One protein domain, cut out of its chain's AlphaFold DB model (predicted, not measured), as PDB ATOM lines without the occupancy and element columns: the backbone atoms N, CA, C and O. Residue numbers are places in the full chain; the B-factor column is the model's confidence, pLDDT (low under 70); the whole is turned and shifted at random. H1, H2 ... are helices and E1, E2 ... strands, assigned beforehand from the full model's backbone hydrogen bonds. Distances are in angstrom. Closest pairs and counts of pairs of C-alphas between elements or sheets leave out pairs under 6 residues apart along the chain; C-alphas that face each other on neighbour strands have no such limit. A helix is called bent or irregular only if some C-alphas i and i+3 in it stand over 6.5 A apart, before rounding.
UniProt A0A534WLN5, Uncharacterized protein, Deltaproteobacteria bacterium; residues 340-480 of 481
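This is residues 340 to 480 of the 481 residues of an uncharacterized protein of Deltaproteobacteria bacterium (UniProt A0A534WLN5). One long antiparallel sheet of ten strands curls and folds back on itself into a flattened, elongated, nearly closed shape: a small leaf of E4 and E3 faces the larger leaf E9, E10, E1, E2, E7, E6 and E5, and E8 is the hinge. The sheet's two edge strands, E4 and E5, come back near each other, and the short helix H1 sits close to one end of E4. The 141 printed residues hold one named helix and ten named strands, in the order E1 to E7, H1, E8 to E10, and the class is mostly strand. The sheet's order is E4, E3, E8, E9, E10, E1, E2, E7, E6, E5. The whole is compact, with a radius of gyration of the C-alphas of 16.0 A, and spans 53 by 27 by 19 A.

E1, residues 343 to 346, and E2, residues 354 to 364, form a hairpin, with N 345 and O 355 at 2.8 A. E2 bends by 56 degrees at residue 361. E3, residues 374 to 379, forms a hairpin with E4, residues 382 to 387, where N 377 and O 384 are 2.8 A apart. E5, residues 393 to 395, E6, residues 401 to 405, and E7, residues 416 to 426, are a meander, each strand the antiparallel neighbour of the one before; N 394 and O 402 are at 2.8 A, N 403 and O 421 at 2.8 A. E7 is also the antiparallel neighbour of E2, at 164 degrees between directions, with N 358 and O 422 at 2.9 A. H1, residues 429 to 433, is on the sheet at a height of 7.5 A over it, beside the strands and over none of them. Its closest C-alphas to E4 are those of Val 382 and Ala 431, 6.6 A apart. E8, residues 442 to 455, E9, residues 458 to 471, and E10, residues 475 to 479, are a second meander; N 451 and O 462 are at 2.7 A, N 469 and O 477 at 2.9 A. E8 bends by 68 degrees at residue 445 and E9 by 58 degrees at residue 467. E8 is also the neighbour of E3, with N 378 and O 452 at 2.8 A, and E10 of E1, with N 344 and O 478 at 2.9 A. The sheet is a folded sheet, bent back into two leaves that face each other with 57 pairs of C-alphas within 11 A; it is curled by 149 degrees and twisted. Between the edge strands E4 and E5 the closest C-alphas are those of Phe 386 and Ala 394, 5.8 A apart. E3 and E7 are only just apart, closest 8.5 A. In H1 every O i to N i+4 pair is within hydrogen-bond range.

E1 begins at C-alpha 343, (5.979, -19.562, -26.830). E2 is 30.1 A long from first to last C-alpha, E3 16.4 A, E4 17.0 A, E6 13.0 A and E7 32.6 A. H1 begins at C-alpha 429, (15.709, -27.132, -33.083). E8 measures 35.1 A, E9 38.3 A and E10 13.5 A, ending at C-alpha 479, (8.254, -17.734, -23.268).

The two C-alphas farthest apart are those of Asn 410 and Asn 441, 52.9 A. Residues 408 to 409 pair antiparallel with residues 412 to 413, outside the named strands. The printed part has no cut, and none of its links is long. Its mean pLDDT is 91.9, with residue 340 and residues 457 to 458 of the model under 70.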
ATOM      1  N   LYS A 340       1.561 -10.386 -27.505       65.38
ATOM      2  CA  LYS A 340       1.126 -10.870 -26.202       65.38
ATOM      3  C   LYS A 340       1.061 -12.376 -26.313       65.38
ATOM      4  O   LYS A 340       0.108 -12.906 -26.884       65.38
ATOM      5  N   ASN A 341       2.030 -13.045 -25.692       85.31
ATOM      6  CA  ASN A 341       2.149 -14.500 -25.584       85.31
ATOM      7  C   ASN A 341       2.748 -15.170 -26.829       85.31
ATOM      8  O   ASN A 341       2.031 -15.799 -27.615       85.31
ATOM      9  N   ALA A 342       4.076 -15.107 -26.955       93.50
ATOM     10  CA  ALA A 342       4.804 -16.049 -27.797       93.50
ATOM     11  C   ALA A 342       5.417 -17.171 -26.949       93.50
ATOM     12  O   ALA A 342       5.829 -16.991 -25.799       93.50
ATOM     13  N   THR A 343       5.422 -18.383 -27.489       96.94
ATOM     14  CA  THR A 343       5.979 -19.562 -26.830       96.94
ATOM     15  C   THR A 343       6.608 -20.481 -27.859       96.94
ATOM     16  O   THR A 343       5.931 -20.937 -28.777       96.94
ATOM     17  N   VAL A 344       7.870 -20.832 -27.648       97.81
ATOM     18  CA  VAL A 344       8.556 -21.892 -28.389       97.81
ATOM     19  C   VAL A 344       8.735 -23.086 -27.460       97.81
ATOM     20  O   VAL A 344       9.205 -22.933 -26.335       97.81
ATOM     21  N   LYS A 345       8.348 -24.280 -27.907       98.44
ATOM     22  CA  LYS A 345       8.588 -25.547 -27.208       98.44
ATOM     23  C   LYS A 345       9.391 -26.460 -28.117       98.44
ATOM     24  O   LYS A 345       8.907 -26.815 -29.187       98.44
ATOM     25  N   LEU A 346      10.564 -26.863 -27.648       98.50
ATOM     26  CA  LEU A 346      11.451 -27.804 -28.322       98.50
ATOM     27  C   LEU A 346      11.403 -29.154 -27.605       98.50
ATOM     28  O   LEU A 346      11.454 -29.209 -26.374       98.50
ATOM     29  N   LYS A 347      11.287 -30.246 -28.352       98.25
ATOM     30  CA  LYS A 347      11.253 -31.630 -27.878       98.25
ATOM     31  C   LYS A 347      12.495 -32.354 -28.378       98.25
ATOM     32  O   LYS A 347      12.434 -33.147 -29.303       98.25
ATOM     33  N   PHE A 348      13.618 -32.143 -27.698       97.75
ATOM     34  CA  PHE A 348      14.914 -32.729 -28.062       97.75
ATOM     35  C   PHE A 348      14.928 -34.265 -28.142       97.75
ATOM     36  O   PHE A 348      15.808 -34.839 -28.772       97.75
ATOM     37  N   ASN A 349      13.961 -34.945 -27.519       97.62
ATOM     38  CA  ASN A 349      13.810 -36.399 -27.588       97.62
ATOM     39  C   ASN A 349      12.824 -36.901 -28.656       97.62
ATOM     40  O   ASN A 349      12.549 -38.100 -28.701       97.62
ATOM     41  N   LYS A 350      12.227 -36.013 -29.460       97.31
ATOM     42  CA  LYS A 350      11.243 -36.368 -30.489       97.31
ATOM     43  C   LYS A 350      11.401 -35.479 -31.717       97.31
ATOM     44  O   LYS A 350      11.293 -34.264 -31.629       97.31
ATOM     45  N   THR A 351      11.556 -36.093 -32.880       95.31
ATOM     46  CA  THR A 351      11.570 -35.372 -34.155       95.31
ATOM     47  C   THR A 351      10.175 -34.847 -34.502       95.31
ATOM     48  O   THR A 351       9.167 -35.461 -34.147       95.31
ATOM     49  N   ASN A 352      10.103 -33.705 -35.195       94.81
ATOM     50  CA  ASN A 352       8.862 -33.107 -35.714       94.81
ATOM     51  C   ASN A 352       7.769 -32.793 -34.670       94.81
ATOM     52  O   ASN A 352       6.589 -32.685 -35.007       94.81
ATOM     53  N   GLN A 353       8.134 -32.676 -33.391       97.38
ATOM     54  CA  GLN A 353       7.202 -32.385 -32.292       97.38
ATOM     55  C   GLN A 353       7.438 -31.005 -31.669       97.38
ATOM     56  O   GLN A 353       6.838 -30.684 -30.636       97.38
ATOM     57  N   ASP A 354       8.302 -30.190 -32.273       98.25
ATOM     58  CA  ASP A 354       8.517 -28.823 -31.829       98.25
ATOM     59  C   ASP A 354       7.326 -27.959 -32.229       98.25
ATOM     60  O   ASP A 354       6.640 -28.210 -33.224       98.25
ATOM     61  N   THR A 355       7.062 -26.932 -31.427       98.19
ATOM     62  CA  THR A 355       5.980 -25.988 -31.701       98.19
ATOM     63  C   THR A 355       6.413 -24.563 -31.412       98.19
ATOM     64  O   THR A 355       7.040 -24.313 -30.383       98.19
ATOM     65  N   ALA A 356       6.009 -23.627 -32.265       97.62
ATOM     66  CA  ALA A 356       6.106 -22.199 -31.997       97.62
ATOM     67  C   ALA A 356       4.714 -21.580 -32.107       97.62
ATOM     68  O   ALA A 356       4.079 -21.632 -33.156       97.62
ATOM     69  N   GLN A 357       4.221 -21.023 -31.009       96.69
ATOM     70  CA  GLN A 357       2.928 -20.359 -30.947       96.69
ATOM     71  C   GLN A 357       3.133 -18.880 -30.736       96.69
ATOM     72  O   GLN A 357       3.910 -18.471 -29.876       96.69
ATOM     73  N   TRP A 358       2.380 -18.095 -31.486       93.94
ATOM     74  CA  TRP A 358       2.458 -16.653 -31.439       93.94
ATOM     75  C   TRP A 358       1.068 -16.067 -31.452       93.94
ATOM     76  O   TRP A 358       0.204 -16.513 -32.211       93.94
ATOM     77  N   LYS A 359       0.850 -15.073 -30.602       92.69
ATOM     78  CA  LYS A 359      -0.376 -14.290 -30.559       92.69
ATOM     79  C   LYS A 359      -0.001 -12.827 -30.419       92.69
ATOM     80  O   LYS A 359       0.924 -12.470 -29.693       92.69
ATOM     81  N   GLY A 360      -0.740 -11.981 -31.107       88.88
ATOM     82  CA  GLY A 360      -0.554 -10.551 -31.000       88.88
ATOM     83  C   GLY A 360      -1.736  -9.805 -31.567       88.88
ATOM     84  O   GLY A 360      -2.755 -10.390 -31.941       88.88
ATOM     85  N   LYS A 361      -1.594  -8.493 -31.614       86.00
ATOM     86  CA  LYS A 361      -2.499  -7.623 -32.358       86.00
ATOM     87  C   LYS A 361      -1.797  -7.124 -33.606       86.00
ATOM     88  O   LYS A 361      -0.589  -7.105 -33.605       86.00
ATOM     89  N   ILE A 362      -2.505  -6.741 -34.652       81.62
ATOM     90  CA  ILE A 362      -1.936  -6.095 -35.835       81.62
ATOM     91  C   ILE A 362      -2.918  -5.041 -36.326       81.62
ATOM     92  O   ILE A 362      -4.125  -5.289 -36.361       81.62
ATOM     93  N   THR A 363      -2.414  -3.858 -36.668       78.06
ATOM     94  CA  THR A 363      -3.225  -2.812 -37.291       78.06
ATOM     95  C   THR A 363      -3.316  -3.065 -38.786       78.06
ATOM     96  O   THR A 363      -2.316  -3.309 -39.453       78.06
ATOM     97  N   ILE A 364      -4.538  -3.048 -39.303       75.06
ATOM     98  CA  ILE A 364      -4.841  -3.310 -40.705       75.06
ATOM     99  C   ILE A 364      -5.724  -2.179 -41.214       75.06
ATOM    100  O   ILE A 364      -6.672  -1.782 -40.536       75.06
ATOM    101  N   GLY A 365      -5.422  -1.681 -42.413       73.50
ATOM    102  CA  GLY A 365      -6.250  -0.700 -43.111       73.50
ATOM    103  C   GLY A 365      -7.603  -1.266 -43.559       73.50
ATOM    104  O   GLY A 365      -7.843  -2.479 -43.563       73.50
ATOM    105  N   ALA A 366      -8.516  -0.379 -43.949       72.62
ATOM    106  CA  ALA A 366      -9.774  -0.782 -44.570       72.62
ATOM    107  C   ALA A 366      -9.552  -1.260 -46.017       72.62
ATOM    108  O   ALA A 366      -8.600  -0.851 -46.673       72.62
ATOM    109  N   GLY A 367     -10.466  -2.079 -46.542       77.00
ATOM    110  CA  GLY A 367     -10.525  -2.394 -47.973       77.00
ATOM    111  C   GLY A 367      -9.694  -3.594 -48.435       77.00
ATOM    112  O   GLY A 367      -9.689  -3.891 -49.626       77.00
ATOM    113  N   ILE A 368      -9.044  -4.336 -47.534       79.19
ATOM    114  CA  ILE A 368      -8.226  -5.499 -47.906       79.19
ATOM    115  C   ILE A 368      -9.109  -6.739 -48.069       79.19
ATOM    116  O   ILE A 368      -9.851  -7.112 -47.160       79.19
ATOM    117  N   ASN A 369      -9.011  -7.416 -49.215       88.12
ATOM    118  CA  ASN A 369      -9.627  -8.726 -49.408       88.12
ATOM    119  C   ASN A 369      -8.724  -9.815 -48.811       88.12
ATOM    120  O   ASN A 369      -7.619 -10.044 -49.294       88.12
ATOM    121  N   LEU A 370      -9.200 -10.494 -47.763       90.69
ATOM    122  CA  LEU A 370      -8.439 -11.569 -47.119       90.69
ATOM    123  C   LEU A 370      -8.464 -12.875 -47.916       90.69
ATOM    124  O   LEU A 370      -7.587 -13.709 -47.741       90.69
ATOM    125  N   SER A 371      -9.460 -13.102 -48.772       95.88
ATOM    126  CA  SER A 371      -9.561 -14.363 -49.505       95.88
ATOM    127  C   SER A 371      -8.452 -14.466 -50.548       95.88
ATOM    128  O   SER A 371      -8.413 -13.683 -51.489       95.88
ATOM    129  N   GLY A 372      -7.580 -15.462 -50.404       92.56
ATOM    130  CA  GLY A 372      -6.436 -15.663 -51.289       92.56
ATOM    131  C   GLY A 372      -5.214 -14.814 -50.935       92.56
ATOM    132  O   GLY A 372      -4.208 -14.925 -51.628       92.56
ATOM    133  N   LEU A 373      -5.269 -13.996 -49.875       86.69
ATOM    134  CA  LEU A 373      -4.138 -13.161 -49.470       86.69
ATOM    135  C   LEU A 373      -2.981 -14.056 -48.987       86.69
ATOM    136  O   LEU A 373      -3.174 -14.803 -48.019       86.69
ATOM    137  N   PRO A 374      -1.794 -14.002 -49.619       92.06
ATOM    138  CA  PRO A 374      -0.631 -14.716 -49.124       92.06
ATOM    139  C   PRO A 374      -0.084 -14.028 -47.870       92.06
ATOM    140  O   PRO A 374       0.067 -12.804 -47.826       92.06
ATOM    141  N   VAL A 375       0.231 -14.836 -46.864       93.56
ATOM    142  CA  VAL A 375       0.921 -14.434 -45.642       93.56
ATOM    143  C   VAL A 375       2.149 -15.311 -45.472       93.56
ATOM    144  O   VAL A 375       2.020 -16.532 -45.454       93.56
ATOM    145  N   THR A 376       3.329 -14.719 -45.321       94.31
ATOM    146  CA  THR A 376       4.552 -15.466 -44.997       94.31
ATOM    147  C   THR A 376       4.972 -15.127 -43.582       94.31
ATOM    148  O   THR A 376       5.020 -13.959 -43.226       94.31
ATOM    149  N   VAL A 377       5.281 -16.133 -42.776       95.25
ATOM    150  CA  VAL A 377       5.864 -15.992 -41.441       95.25
ATOM    151  C   VAL A 377       7.267 -16.573 -41.495       95.25
ATOM    152  O   VAL A 377       7.421 -17.735 -41.848       95.25
ATOM    153  N   ASN A 378       8.283 -15.796 -41.142       94.75
ATOM    154  CA  ASN A 378       9.643 -16.271 -40.930       94.75
ATOM    155  C   ASN A 378      10.013 -16.052 -39.466       94.75
ATOM    156  O   ASN A 378      10.221 -14.924 -39.031       94.75
ATOM    157  N   LEU A 379      10.084 -17.136 -38.704       95.38
ATOM    158  CA  LEU A 379      10.493 -17.100 -37.310       95.38
ATOM    159  C   LEU A 379      11.880 -17.722 -37.191       95.38
ATOM    160  O   LEU A 379      12.010 -18.928 -37.369       95.38
ATOM    161  N   GLY A 380      12.909 -16.926 -36.902       92.12
ATOM    162  CA  GLY A 380      14.280 -17.403 -36.695       92.12
ATOM    163  C   GLY A 380      14.825 -18.254 -37.846       92.12
ATOM    164  O   GLY A 380      15.495 -19.254 -37.603       92.12
ATOM    165  N   GLY A 381      14.471 -17.924 -39.091       91.69
ATOM    166  CA  GLY A 381      14.824 -18.699 -40.285       91.69
ATOM    167  C   GLY A 381      13.804 -19.776 -40.680       91.69
ATOM    168  O   GLY A 381      13.898 -20.327 -41.774       91.69
ATOM    169  N   VAL A 382      12.803 -20.066 -39.841       96.06
ATOM    170  CA  VAL A 382      11.708 -20.992 -40.162       96.06
ATOM    171  C   VAL A 382      10.626 -20.249 -40.936       96.06
ATOM    172  O   VAL A 382       9.774 -19.578 -40.350       96.06
ATOM    173  N   MET A 383      10.651 -20.392 -42.260       96.44
ATOM    174  CA  MET A 383       9.697 -19.758 -43.167       96.44
ATOM    175  C   MET A 383       8.473 -20.645 -43.423       96.44
ATOM    176  O   MET A 383       8.606 -21.825 -43.738       96.44
ATOM    177  N   GLN A 384       7.276 -20.073 -43.297       97.50
ATOM    178  CA  GLN A 384       5.991 -20.731 -43.514       97.50
ATOM    179  C   GLN A 384       5.043 -19.800 -44.264       97.50
ATOM    180  O   GLN A 384       4.784 -18.681 -43.821       97.50
ATOM    181  N   SER A 385       4.496 -20.281 -45.376       96.25
ATOM    182  CA  SER A 385       3.534 -19.536 -46.188       96.25
ATOM    183  C   SER A 385       2.115 -20.041 -45.954       96.25
ATOM    184  O   SER A 385       1.864 -21.241 -45.827       96.25
ATOM    185  N   PHE A 386       1.176 -19.106 -45.918       97.31
ATOM    186  CA  PHE A 386      -0.240 -19.318 -45.683       97.31
ATOM    187  C   PHE A 386      -1.042 -18.574 -46.745       97.31
ATOM    188  O   PHE A 386      -0.732 -17.434 -47.071       97.31
ATOM    189  N   THR A 387      -2.123 -19.178 -47.227       96.12
ATOM    190  CA  THR A 387      -3.108 -18.485 -48.066       96.12
ATOM    191  C   THR A 387      -4.379 -18.305 -47.256       96.12
ATOM    192  O   THR A 387      -5.020 -19.289 -46.873       96.12
ATOM    193  N   LEU A 388      -4.729 -17.057 -46.950       96.31
ATOM    194  CA  LEU A 388      -5.876 -16.757 -46.104       96.31
ATOM    195  C   LEU A 388      -7.194 -17.117 -46.796       96.31
ATOM    196  O   LEU A 388      -7.403 -16.893 -47.988       96.31
ATOM    197  N   LYS A 389      -8.122 -17.669 -46.017       97.62
ATOM    198  CA  LYS A 389      -9.530 -17.800 -46.401       97.62
ATOM    199  C   LYS A 389     -10.247 -16.471 -46.160       97.62
ATOM    200  O   LYS A 389      -9.751 -15.610 -45.438       97.62
ATOM    201  N   LYS A 390     -11.479 -16.343 -46.665       95.25
ATOM    202  CA  LYS A 390     -12.335 -15.159 -46.458       95.25
ATOM    203  C   LYS A 390     -12.403 -14.689 -44.995       95.25
ATOM    204  O   LYS A 390     -12.461 -13.494 -44.761       95.25
ATOM    205  N   GLY A 391     -12.370 -15.606 -44.022       93.62
ATOM    206  CA  GLY A 391     -12.395 -15.293 -42.585       93.62
ATOM    207  C   GLY A 391     -11.029 -15.048 -41.927       93.62
ATOM    208  O   GLY A 391     -10.955 -15.099 -40.707       93.62
ATOM    209  N   GLY A 392      -9.950 -14.882 -42.697       95.88
ATOM    210  CA  GLY A 392      -8.599 -14.610 -42.185       95.88
ATOM    211  C   GLY A 392      -7.855 -15.811 -41.589       95.88
ATOM    212  O   GLY A 392      -6.737 -15.657 -41.102       95.88
ATOM    213  N   SER A 393      -8.429 -17.015 -41.633       97.94
ATOM    214  CA  SER A 393      -7.762 -18.249 -41.203       97.94
ATOM    215  C   SER A 393      -7.070 -18.969 -42.359       97.94
ATOM    216  O   SER A 393      -7.531 -18.925 -43.501       97.94
ATOM    217  N   ALA A 394      -5.983 -19.675 -42.057       97.88
ATOM    218  CA  ALA A 394      -5.245 -20.504 -42.999       97.88
ATOM    219  C   ALA A 394      -4.589 -21.711 -42.312       97.88
ATOM    220  O   ALA A 394      -4.287 -21.700 -41.117       97.88
ATOM    221  N   ASN A 395      -4.366 -22.760 -43.099       97.25
ATOM    222  CA  ASN A 395      -3.590 -23.947 -42.752       97.25
ATOM    223  C   ASN A 395      -2.849 -24.375 -44.023       97.25
ATOM    224  O   ASN A 395      -3.469 -24.388 -45.086       97.25
ATOM    225  N   ASN A 396      -1.560 -24.686 -43.918       94.19
ATOM    226  CA  ASN A 396      -0.720 -25.036 -45.065       94.19
ATOM    227  C   ASN A 396      -0.500 -26.548 -45.255       94.19
ATOM    228  O   ASN A 396       0.270 -26.937 -46.119       94.19
ATOM    229  N   GLY A 397      -1.199 -27.394 -44.492       89.44
ATOM    230  CA  GLY A 397      -1.165 -28.855 -44.633       89.44
ATOM    231  C   GLY A 397      -0.325 -29.555 -43.566       89.44
ATOM    232  O   GLY A 397      -0.747 -30.590 -43.059       89.44
ATOM    233  N   ASP A 398       0.756 -28.932 -43.095       90.12
ATOM    234  CA  ASP A 398       1.712 -29.541 -42.149       90.12
ATOM    235  C   ASP A 398       1.328 -29.334 -40.673       90.12
ATOM    236  O   ASP A 398       2.135 -29.388 -39.745       90.12
ATOM    237  N   GLY A 399       0.051 -29.036 -40.427       94.00
ATOM    238  CA  GLY A 399      -0.455 -28.691 -39.102       94.00
ATOM    239  C   GLY A 399      -0.090 -27.278 -38.639       94.00
ATOM    240  O   GLY A 399      -0.491 -26.907 -37.527       94.00
ATOM    241  N   ASN A 400       0.591 -26.487 -39.480       97.62
ATOM    242  CA  ASN A 400       0.789 -25.064 -39.241       97.62
ATOM    243  C   ASN A 400      -0.519 -24.312 -39.466       97.62
ATOM    244  O   ASN A 400      -1.290 -24.601 -40.382       97.62
ATOM    245  N   LYS A 401      -0.783 -23.324 -38.619       98.25
ATOM    246  CA  LYS A 401      -2.019 -22.545 -38.669       98.25
ATOM    247  C   LYS A 401      -1.701 -21.072 -38.572       98.25
ATOM    248  O   LYS A 401      -0.844 -20.686 -37.785       98.25
ATOM    249  N   PHE A 402      -2.469 -20.274 -39.292       97.56
ATOM    250  CA  PHE A 402      -2.501 -18.830 -39.156       97.56
ATOM    251  C   PHE A 402      -3.952 -18.384 -38.988       97.56
ATOM    252  O   PHE A 402      -4.870 -18.975 -39.560       97.56
ATOM    253  N   ASN A 403      -4.173 -17.357 -38.181       97.56
ATOM    254  CA  ASN A 403      -5.479 -16.753 -38.007       97.56
ATOM    255  C   ASN A 403      -5.335 -15.251 -37.814       97.56
ATOM    256  O   ASN A 403      -4.607 -14.817 -36.928       97.56
ATOM    257  N   LEU A 404      -6.093 -14.488 -38.589       94.88
ATOM    258  CA  LEU A 404      -6.281 -13.057 -38.442       94.88
ATOM    259  C   LEU A 404      -7.767 -12.781 -38.209       94.88
ATOM    260  O   LEU A 404      -8.589 -12.949 -39.104       94.88
ATOM    261  N   ALA A 405      -8.110 -12.344 -37.002       96.25
ATOM    262  CA  ALA A 405      -9.481 -12.061 -36.595       96.25
ATOM    263  C   ALA A 405      -9.885 -10.620 -36.954       96.25
ATOM    264  O   ALA A 405     -10.197  -9.823 -36.069       96.25
ATOM    265  N   ALA A 406      -9.822 -10.277 -38.244       93.38
ATOM    266  CA  ALA A 406     -10.209  -8.957 -38.732       93.38
ATOM    267  C   ALA A 406     -11.725  -8.828 -38.931       93.38
ATOM    268  O   ALA A 406     -12.377  -9.739 -39.443       93.38
ATOM    269  N   GLU A 407     -12.285  -7.673 -38.571       96.12
ATOM    270  CA  GLU A 407     -13.661  -7.341 -38.927       96.12
ATOM    271  C   GLU A 407     -13.768  -7.025 -40.415       96.12
ATOM    272  O   GLU A 407     -12.951  -6.286 -40.970       96.12
ATOM    273  N   LEU A 408     -14.822  -7.537 -41.050       94.94
ATOM    274  CA  LEU A 408     -15.084  -7.323 -42.468       94.94
ATOM    275  C   LEU A 408     -16.348  -6.483 -42.676       94.94
ATOM    276  O   LEU A 408     -17.338  -6.626 -41.958       94.94
ATOM    277  N   LYS A 409     -16.339  -5.643 -43.708       93.00
ATOM    278  CA  LYS A 409     -17.505  -4.940 -44.257       93.00
ATOM    279  C   LYS A 409     -17.518  -5.190 -45.763       93.00
ATOM    280  O   LYS A 409     -16.534  -4.912 -46.431       93.00
ATOM    281  N   ASN A 410     -18.604  -5.752 -46.297       94.44
ATOM    282  CA  ASN A 410     -18.727  -6.103 -47.723       94.44
ATOM    283  C   ASN A 410     -17.593  -7.010 -48.254       94.44
ATOM    284  O   ASN A 410     -17.174  -6.890 -49.398       94.44
ATOM    285  N   GLY A 411     -17.091  -7.928 -47.421       90.50
ATOM    286  CA  GLY A 411     -16.051  -8.889 -47.815       90.50
ATOM    287  C   GLY A 411     -14.612  -8.363 -47.778       90.50
ATOM    288  O   GLY A 411     -13.703  -9.133 -48.072       90.50
ATOM    289  N   VAL A 412     -14.400  -7.110 -47.371       87.62
ATOM    290  CA  VAL A 412     -13.074  -6.504 -47.170       87.62
ATOM    291  C   VAL A 412     -12.890  -6.044 -45.724       87.62
ATOM    292  O   VAL A 412     -13.876  -5.858 -45.012       87.62
ATOM    293  N   THR A 413     -11.652  -5.877 -45.261       84.44
ATOM    294  CA  THR A 413     -11.349  -5.437 -43.887       84.44
ATOM    295  C   THR A 413     -11.926  -4.055 -43.577       84.44
ATOM    296  O   THR A 413     -11.996  -3.180 -44.441       84.44
ATOM    297  N   LYS A 414     -12.323  -3.822 -42.322       86.19
ATOM    298  CA  LYS A 414     -12.428  -2.464 -41.765       86.19
ATOM    299  C   LYS A 414     -11.054  -2.029 -41.250       86.19
ATOM    300  O   LYS A 414     -10.273  -2.881 -40.828       86.19
ATOM    301  N   ALA A 415     -10.770  -0.730 -41.232       78.81
ATOM    302  CA  ALA A 415      -9.576  -0.229 -40.556       78.81
ATOM    303  C   ALA A 415      -9.680  -0.521 -39.052       78.81
ATOM    304  O   ALA A 415     -10.744  -0.325 -38.463       78.81
ATOM    305  N   GLY A 416      -8.614  -1.025 -38.440       81.19
ATOM    306  CA  GLY A 416      -8.625  -1.346 -37.018       81.19
ATOM    307  C   GLY A 416      -7.434  -2.176 -36.569       81.19
ATOM    308  O   GLY A 416      -6.559  -2.531 -37.353       81.19
ATOM    309  N   THR A 417      -7.415  -2.495 -35.278       82.69
ATOM    310  CA  THR A 417      -6.395  -3.349 -34.665       82.69
ATOM    311  C   THR A 417      -7.007  -4.694 -34.299       82.69
ATOM    312  O   THR A 417      -7.901  -4.771 -33.457       82.69
ATOM    313  N   TYR A 418      -6.501  -5.760 -34.908       89.06
ATOM    314  CA  TYR A 418      -7.091  -7.093 -34.856       89.06
ATOM    315  C   TYR A 418      -6.154  -8.105 -34.231       89.06
ATOM    316  O   TYR A 418      -4.941  -7.987 -34.341       89.06
ATOM    317  N   ASN A 419      -6.708  -9.131 -33.592       93.00
ATOM    318  CA  ASN A 419      -5.883 -10.217 -33.078       93.00
ATOM    319  C   ASN A 419      -5.386 -11.076 -34.243       93.00
ATOM    320  O   ASN A 419      -6.177 -11.482 -35.096       93.00
ATOM    321  N   PHE A 420      -4.105 -11.420 -34.229       93.38
ATOM    322  CA  PHE A 420      -3.564 -12.475 -35.069       93.38
ATOM    323  C   PHE A 420      -2.918 -13.557 -34.208       93.38
ATOM    324  O   PHE A 420      -2.540 -13.342 -33.052       93.38
ATOM    325  N   SER A 421      -2.809 -14.747 -34.776       95.44
ATOM    326  CA  SER A 421      -2.067 -15.839 -34.175       95.44
ATOM    327  C   SER A 421      -1.526 -16.772 -35.234       95.44
ATOM    328  O   SER A 421      -2.220 -17.045 -36.214       95.44
ATOM    329  N   PHE A 422      -0.362 -17.353 -34.982       96.44
ATOM    330  CA  PHE A 422       0.105 -18.500 -35.741       96.44
ATOM    331  C   PHE A 422       0.618 -19.607 -34.825       96.44
ATOM    332  O   PHE A 422       0.975 -19.388 -33.667       96.44
ATOM    333  N   ASN A 423       0.598 -20.825 -35.349       97.56
ATOM    334  CA  ASN A 423       1.148 -22.007 -34.712       97.56
ATOM    335  C   ASN A 423       1.972 -22.744 -35.757       97.56
ATOM    336  O   ASN A 423       1.400 -23.201 -36.745       97.56
ATOM    337  N   LEU A 424       3.275 -22.843 -35.531       97.81
ATOM    338  CA  LEU A 424       4.188 -23.618 -36.353       97.81
ATOM    339  C   LEU A 424       4.471 -24.954 -35.665       97.81
ATOM    340  O   LEU A 424       4.587 -25.005 -34.438       97.81
ATOM    341  N   LYS A 425       4.582 -26.018 -36.450       97.69
ATOM    342  CA  LYS A 425       4.944 -27.370 -36.037       97.69
ATOM    343  C   LYS A 425       6.038 -27.899 -36.956       97.69
ATOM    344  O   LYS A 425       6.025 -27.607 -38.146       97.69
ATOM    345  N   GLY A 426       6.948 -28.697 -36.414       96.38
ATOM    346  CA  GLY A 426       7.993 -29.343 -37.206       96.38
ATOM    347  C   GLY A 426       9.254 -29.592 -36.397       96.38
ATOM    348  O   GLY A 426       9.185 -29.751 -35.177       96.38
ATOM    349  N   ASP A 427      10.386 -29.657 -37.092       96.06
ATOM    350  CA  ASP A 427      11.722 -29.611 -36.499       96.06
ATOM    351  C   ASP A 427      12.208 -28.158 -36.505       96.06
ATOM    352  O   ASP A 427      12.483 -27.574 -37.555       96.06
ATOM    353  N   LEU A 428      12.230 -27.548 -35.322       97.75
ATOM    354  CA  LEU A 428      12.596 -26.142 -35.126       97.75
ATOM    355  C   LEU A 428      13.946 -26.005 -34.406       97.75
ATOM    356  O   LEU A 428      14.466 -24.899 -34.269       97.75
ATOM    357  N   GLN A 429      14.513 -27.117 -33.928       97.00
ATOM    358  CA  GLN A 429      15.709 -27.132 -33.083       97.00
ATOM    359  C   GLN A 429      16.919 -26.555 -33.812       97.00
ATOM    360  O   GLN A 429      17.584 -25.664 -33.287       97.00
ATOM    361  N   THR A 430      17.169 -27.025 -35.036       96.12
ATOM    362  CA  THR A 430      18.319 -26.585 -35.840       96.12
ATOM    363  C   THR A 430      18.263 -25.084 -36.115       96.12
ATOM    364  O   THR A 430      19.253 -24.382 -35.925       96.12
ATOM    365  N   ALA A 431      17.088 -24.575 -36.496       96.31
ATOM    366  CA  ALA A 431      16.900 -23.160 -36.796       96.31
ATOM    367  C   ALA A 431      17.072 -22.271 -35.554       96.31
ATOM    368  O   ALA A 431      17.635 -21.182 -35.657       96.31
ATOM    369  N   PHE A 432      16.633 -22.726 -34.374       97.81
ATOM    370  CA  PHE A 432      16.682 -21.920 -33.151       97.81
ATOM    371  C   PHE A 432      17.949 -22.070 -32.308       97.81
ATOM    372  O   PHE A 432      18.186 -21.237 -31.430       97.81
ATOM    373  N   ALA A 433      18.799 -23.058 -32.591       97.38
ATOM    374  CA  ALA A 433      20.070 -23.233 -31.891       97.38
ATOM    375  C   ALA A 433      20.972 -21.989 -31.994       97.38
ATOM    376  O   ALA A 433      21.597 -21.607 -31.004       97.38
ATOM    377  N   GLN A 434      20.977 -21.308 -33.148       95.38
ATOM    378  CA  GLN A 434      21.751 -20.074 -33.367       95.38
ATOM    379  C   GLN A 434      21.313 -18.900 -32.472       95.38
ATOM    380  O   GLN A 434      22.093 -17.982 -32.243       95.38
ATOM    381  N   TYR A 435      20.090 -18.943 -31.933       94.44
ATOM    382  CA  TYR A 435      19.551 -17.939 -31.007       94.44
ATOM    383  C   TYR A 435      19.653 -18.384 -29.540       94.44
ATOM    384  O   TYR A 435      19.003 -17.819 -28.664       94.44
ATOM    385  N   GLY A 436      20.441 -19.427 -29.256       97.12
ATOM    386  CA  GLY A 436      20.690 -19.926 -27.903       97.12
ATOM    387  C   GLY A 436      19.683 -20.962 -27.390       97.12
ATOM    388  O   GLY A 436      19.842 -21.446 -26.268       97.12
ATOM    389  N   LEU A 437      18.686 -21.374 -28.184       98.06
ATOM    390  CA  LEU A 437      17.729 -22.418 -27.795       98.06
ATOM    391  C   LEU A 437      18.311 -23.817 -28.066       98.06
ATOM    392  O   LEU A 437      17.891 -24.522 -28.984       98.06
ATOM    393  N   THR A 438      19.305 -24.213 -27.279       98.19
ATOM    394  CA  THR A 438      20.086 -25.446 -27.490       98.19
ATOM    395  C   THR A 438      19.642 -26.604 -26.589       98.19
ATOM    396  O   THR A 438      18.970 -26.414 -25.578       98.19
ATOM    397  N   ASN A 439      20.049 -27.833 -26.931       98.12
ATOM    398  CA  ASN A 439      19.816 -29.042 -26.126       98.12
ATOM    399  C   ASN A 439      20.766 -29.139 -24.911       98.12
ATOM    400  O   ASN A 439      21.407 -30.162 -24.674       98.12
ATOM    401  N   ALA A 440      20.884 -28.052 -24.155       98.19
ATOM    402  CA  ALA A 440      21.658 -27.967 -22.926       98.19
ATOM    403  C   ALA A 440      20.727 -27.668 -21.746       98.19
ATOM    404  O   ALA A 440      19.594 -27.219 -21.919       98.19
ATOM    405  N   ASN A 441      21.198 -27.917 -20.524       98.31
ATOM    406  CA  ASN A 441      20.485 -27.429 -19.350       98.31
ATOM    407  C   ASN A 441      20.548 -25.898 -19.337       98.31
ATOM    408  O   ASN A 441      21.630 -25.323 -19.421       98.31
ATOM    409  N   ALA A 442      19.392 -25.253 -19.219       97.75
ATOM    410  CA  ALA A 442      19.275 -23.803 -19.166       97.75
ATOM    411  C   ALA A 442      18.179 -23.420 -18.174       97.75
ATOM    412  O   ALA A 442      17.118 -24.049 -18.143       97.75
ATOM    413  N   SER A 443      18.414 -22.377 -17.384       97.88
ATOM    414  CA  SER A 443      17.404 -21.804 -16.501       97.88
ATOM    415  C   SER A 443      17.409 -20.292 -16.645       97.88
ATOM    416  O   SER A 443      18.445 -19.661 -16.468       97.88
ATOM    417  N   ASN A 444      16.248 -19.740 -16.992       96.44
ATOM    418  CA  ASN A 444      16.012 -18.308 -17.169       96.44
ATOM    419  C   ASN A 444      17.029 -17.590 -18.070       96.44
ATOM    420  O   ASN A 444      17.400 -16.447 -17.815       96.44
ATOM    421  N   VAL A 445      17.480 -18.251 -19.135       96.38
ATOM    422  CA  VAL A 445      18.411 -17.645 -20.092       96.38
ATOM    423  C   VAL A 445      17.640 -16.669 -20.975       96.38
ATOM    424  O   VAL A 445      16.648 -17.051 -21.597       96.38
ATOM    425  N   ALA A 446      18.080 -15.415 -21.030       94.31
ATOM    426  CA  ALA A 446      17.528 -14.434 -21.955       94.31
ATOM    427  C   ALA A 446      17.969 -14.770 -23.384       94.31
ATOM    428  O   ALA A 446      19.159 -14.930 -23.652       94.31
ATOM    429  N   VAL A 447      17.008 -14.882 -24.295       94.44
ATOM    430  CA  VAL A 447      17.245 -15.124 -25.725       94.44
ATOM    431  C   VAL A 447      16.337 -14.216 -26.548       94.44
ATOM    432  O   VAL A 447      15.315 -13.755 -26.045       94.44
ATOM    433  N   SER A 448      16.687 -13.965 -27.808       91.81
ATOM    434  CA  SER A 448      15.852 -13.197 -28.735       91.81
ATOM    435  C   SER A 448      15.747 -13.929 -30.066       91.81
ATOM    436  O   SER A 448      16.752 -14.437 -30.560       91.81
ATOM    437  N   ILE A 449      14.537 -14.020 -30.621       92.25
ATOM    438  CA  ILE A 449      14.289 -14.683 -31.906       92.25
ATOM    439  C   ILE A 449      13.660 -13.665 -32.865       92.25
ATOM    440  O   ILE A 449      12.592 -13.135 -32.536       92.25
ATOM    441  N   PRO A 450      14.257 -13.421 -34.047       87.94
ATOM    442  CA  PRO A 450      13.663 -12.553 -35.052       87.94
ATOM    443  C   PRO A 450      12.395 -13.193 -35.614       87.94
ATOM    444  O   PRO A 450      12.376 -14.371 -35.971       87.94
ATOM    445  N   LEU A 451      11.335 -12.409 -35.733       90.94
ATOM    446  CA  LEU A 451      10.103 -12.742 -36.426       90.94
ATOM    447  C   LEU A 451       9.906 -11.719 -37.536       90.94
ATOM    448  O   LEU A 451       9.801 -10.531 -37.253       90.94
ATOM    449  N   THR A 452       9.759 -12.180 -38.774       86.62
ATOM    450  CA  THR A 452       9.166 -11.380 -39.840       86.62
ATOM    451  C   THR A 452       7.854 -11.989 -40.320       86.62
ATOM    452  O   THR A 452       7.674 -13.207 -40.340       86.62
ATOM    453  N   MET A 453       6.889 -11.144 -40.663       88.94
ATOM    454  CA  MET A 453       5.607 -11.548 -41.221       88.94
ATOM    455  C   MET A 453       5.239 -10.620 -42.370       88.94
ATOM    456  O   MET A 453       5.137  -9.416 -42.178       88.94
ATOM    457  N   THR A 454       4.983 -11.165 -43.550       81.50
ATOM    458  CA  THR A 454       4.472 -10.403 -44.691       81.50
ATOM    459  C   THR A 454       3.019 -10.767 -44.950       81.50
ATOM    460  O   THR A 454       2.654 -11.935 -44.852       81.50
ATOM    461  N   ALA A 455       2.180  -9.781 -45.260       76.88
ATOM    462  CA  ALA A 455       0.780  -9.968 -45.633       76.88
ATOM    463  C   ALA A 455       0.404  -8.933 -46.703       76.88
ATOM    464  O   ALA A 455       0.211  -7.752 -46.405       76.88
ATOM    465  N   GLY A 456       0.328  -9.360 -47.966       70.44
ATOM    466  CA  GLY A 456       0.218  -8.420 -49.088       70.44
ATOM    467  C   GLY A 456       1.429  -7.466 -49.150       70.44
ATOM    468  O   GLY A 456       2.556  -7.954 -49.095       70.44
ATOM    469  N   PRO A 457       1.238  -6.133 -49.259       46.25
ATOM    470  CA  PRO A 457       2.343  -5.166 -49.279       46.25
ATOM    471  C   PRO A 457       2.935  -4.863 -47.890       46.25
ATOM    472  O   PRO A 457       3.955  -4.181 -47.797       46.25
ATOM    473  N   GLY A 458       2.289  -5.319 -46.810       56.59
ATOM    474  CA  GLY A 458       2.757  -5.090 -45.448       56.59
ATOM    475  C   GLY A 458       3.836  -6.092 -45.051       56.59
ATOM    476  O   GLY A 458       3.666  -7.295 -45.248       56.59
ATOM    477  N   GLU A 459       4.914  -5.600 -44.447       73.38
ATOM    478  CA  GLU A 459       5.932  -6.398 -43.764       73.38
ATOM    479  C   GLU A 459       5.983  -5.972 -42.299       73.38
ATOM    480  O   GLU A 459       5.946  -4.789 -41.969       73.38
ATOM    481  N   TYR A 460       6.056  -6.963 -41.428       73.56
ATOM    482  CA  TYR A 460       6.282  -6.836 -40.005       73.56
ATOM    483  C   TYR A 460       7.605  -7.517 -39.683       73.56
ATOM    484  O   TYR A 460       7.861  -8.602 -40.198       73.56
ATOM    485  N   ALA A 461       8.428  -6.903 -38.841       77.50
ATOM    486  CA  ALA A 461       9.682  -7.471 -38.373       77.50
ATOM    487  C   ALA A 461       9.917  -7.059 -36.916       77.50
ATOM    488  O   ALA A 461       9.746  -5.889 -36.578       77.50
ATOM    489  N   VAL A 462      10.309  -8.006 -36.065       79.69
ATOM    490  CA  VAL A 462      10.616  -7.769 -34.651       79.69
ATOM    491  C   VAL A 462      11.629  -8.787 -34.143       79.69
ATOM    492  O   VAL A 462      11.569  -9.956 -34.513       79.69
ATOM    493  N   ASP A 463      12.508  -8.372 -33.240       81.81
ATOM    494  CA  ASP A 463      13.298  -9.284 -32.414       81.81
ATOM    495  C   ASP A 463      12.554  -9.532 -31.104       81.81
ATOM    496  O   ASP A 463      12.480  -8.657 -30.242       81.81
ATOM    497  N   GLN A 464      11.949 -10.712 -30.956       89.12
ATOM    498  CA  GLN A 464      11.142 -11.010 -29.779       89.12
ATOM    499  C   GLN A 464      12.011 -11.572 -28.648       89.12
ATOM    500  O   GLN A 464      12.529 -12.685 -28.794       89.12
ATOM    501  N   PRO A 465      12.106 -10.888 -27.490       88.81
ATOM    502  CA  PRO A 465      12.777 -11.430 -26.317       88.81
ATOM    503  C   PRO A 465      11.971 -12.561 -25.667       88.81
ATOM    504  O   PRO A 465      10.738 -12.518 -25.591       88.81
ATOM    505  N   PHE A 466      12.688 -13.549 -25.134       94.31
ATOM    506  CA  PHE A 466      12.160 -14.680 -24.383       94.31
ATOM    507  C   PHE A 466      13.013 -14.989 -23.152       94.31
ATOM    508  O   PHE A 466      14.218 -14.757 -23.119       94.31
ATOM    509  N   THR A 467      12.380 -15.637 -22.176       96.31
ATOM    510  CA  THR A 467      13.058 -16.391 -21.117       96.31
ATOM    511  C   THR A 467      13.056 -17.876 -21.474       96.31
ATOM    512  O   THR A 467      11.988 -18.483 -21.624       96.31
ATOM    513  N   TYR A 468      14.242 -18.466 -21.614       98.12
ATOM    514  CA  TYR A 468      14.450 -19.853 -22.016       98.12
ATOM    515  C   TYR A 468      14.819 -20.760 -20.838       98.12
ATOM    516  O   TYR A 468      15.712 -20.465 -20.044       98.12
ATOM    517  N   ASN A 469      14.124 -21.893 -20.751       98.25
ATOM    518  CA  ASN A 469      14.380 -22.957 -19.789       98.25
ATOM    519  C   ASN A 469      14.465 -24.295 -20.527       98.25
ATOM    520  O   ASN A 469      13.585 -24.605 -21.333       98.25
ATOM    521  N   ALA A 470      15.481 -25.104 -20.241       98.50
ATOM    522  CA  ALA A 470      15.684 -26.385 -20.906       98.50
ATOM    523  C   ALA A 470      16.304 -27.446 -20.002       98.50
ATOM    524  O   ALA A 470      17.067 -27.158 -19.081       98.50
ATOM    525  N   THR A 471      15.968 -28.698 -20.304       98.44
ATOM    526  CA  THR A 471      16.601 -29.887 -19.738       98.44
ATOM    527  C   THR A 471      17.196 -30.701 -20.874       98.44
ATOM    528  O   THR A 471      16.463 -31.128 -21.778       98.44
ATOM    529  N   ALA A 472      18.505 -30.936 -20.801       98.19
ATOM    530  CA  ALA A 472      19.257 -31.674 -21.805       98.19
ATOM    531  C   ALA A 472      18.644 -33.062 -22.060       98.19
ATOM    532  O   ALA A 472      18.208 -33.761 -21.141       98.19
ATOM    533  N   GLY A 473      18.564 -33.434 -23.334       97.31
ATOM    534  CA  GLY A 473      17.983 -34.683 -23.822       97.31
ATOM    535  C   GLY A 473      16.464 -34.798 -23.674       97.31
ATOM    536  O   GLY A 473      15.919 -35.851 -23.990       97.31
ATOM    537  N   LYS A 474      15.756 -33.766 -23.185       97.94
ATOM    538  CA  LYS A 474      14.299 -33.814 -22.961       97.94
ATOM    539  C   LYS A 474      13.551 -32.741 -23.742       97.94
ATOM    540  O   LYS A 474      12.886 -33.042 -24.731       97.94
ATOM    541  N   SER A 475      13.593 -31.496 -23.270       98.44
ATOM    542  CA  SER A 475      12.833 -30.398 -23.872       98.44
ATOM    543  C   SER A 475      13.343 -29.029 -23.453       98.44
ATOM    544  O   SER A 475      13.860 -28.876 -22.348       98.44
ATOM    545  N   GLY A 476      13.087 -28.035 -24.300       98.38
ATOM    546  CA  GLY A 476      13.267 -26.614 -24.018       98.38
ATOM    547  C   GLY A 476      11.954 -25.847 -24.158       98.38
ATOM    548  O   GLY A 476      11.051 -26.251 -24.892       98.38
ATOM    549  N   THR A 477      11.805 -24.743 -23.436       98.44
ATOM    550  CA  THR A 477      10.664 -23.833 -23.552       98.44
ATOM    551  C   THR A 477      11.132 -22.392 -23.415       98.44
ATOM    552  O   THR A 477      11.699 -22.021 -22.392       98.44
ATOM    553  N   ALA A 478      10.859 -21.586 -24.438       97.62
ATOM    554  CA  ALA A 478      11.040 -20.142 -24.428       97.62
ATOM    555  C   ALA A 478       9.663 -19.477 -24.322       97.62
ATOM    556  O   ALA A 478       8.754 -19.839 -25.073       97.62
ATOM    557  N   LYS A 479       9.488 -18.531 -23.399       96.75
ATOM    558  CA  LYS A 479       8.254 -17.734 -23.268       96.75
ATOM    559  C   LYS A 479       8.578 -16.251 -23.190       96.75
ATOM    560  O   LYS A 479       9.573 -15.881 -22.572       96.75
ATOM    561  N   THR A 480       7.742 -15.432 -23.812       90.88
ATOM    562  CA  THR A 480       7.780 -13.979 -23.624       90.88
ATOM    563  C   THR A 480       7.413 -13.670 -22.179       90.88
ATOM    564  O   THR A 480       6.443 -14.248 -21.678       90.88
TER     565      THR A 480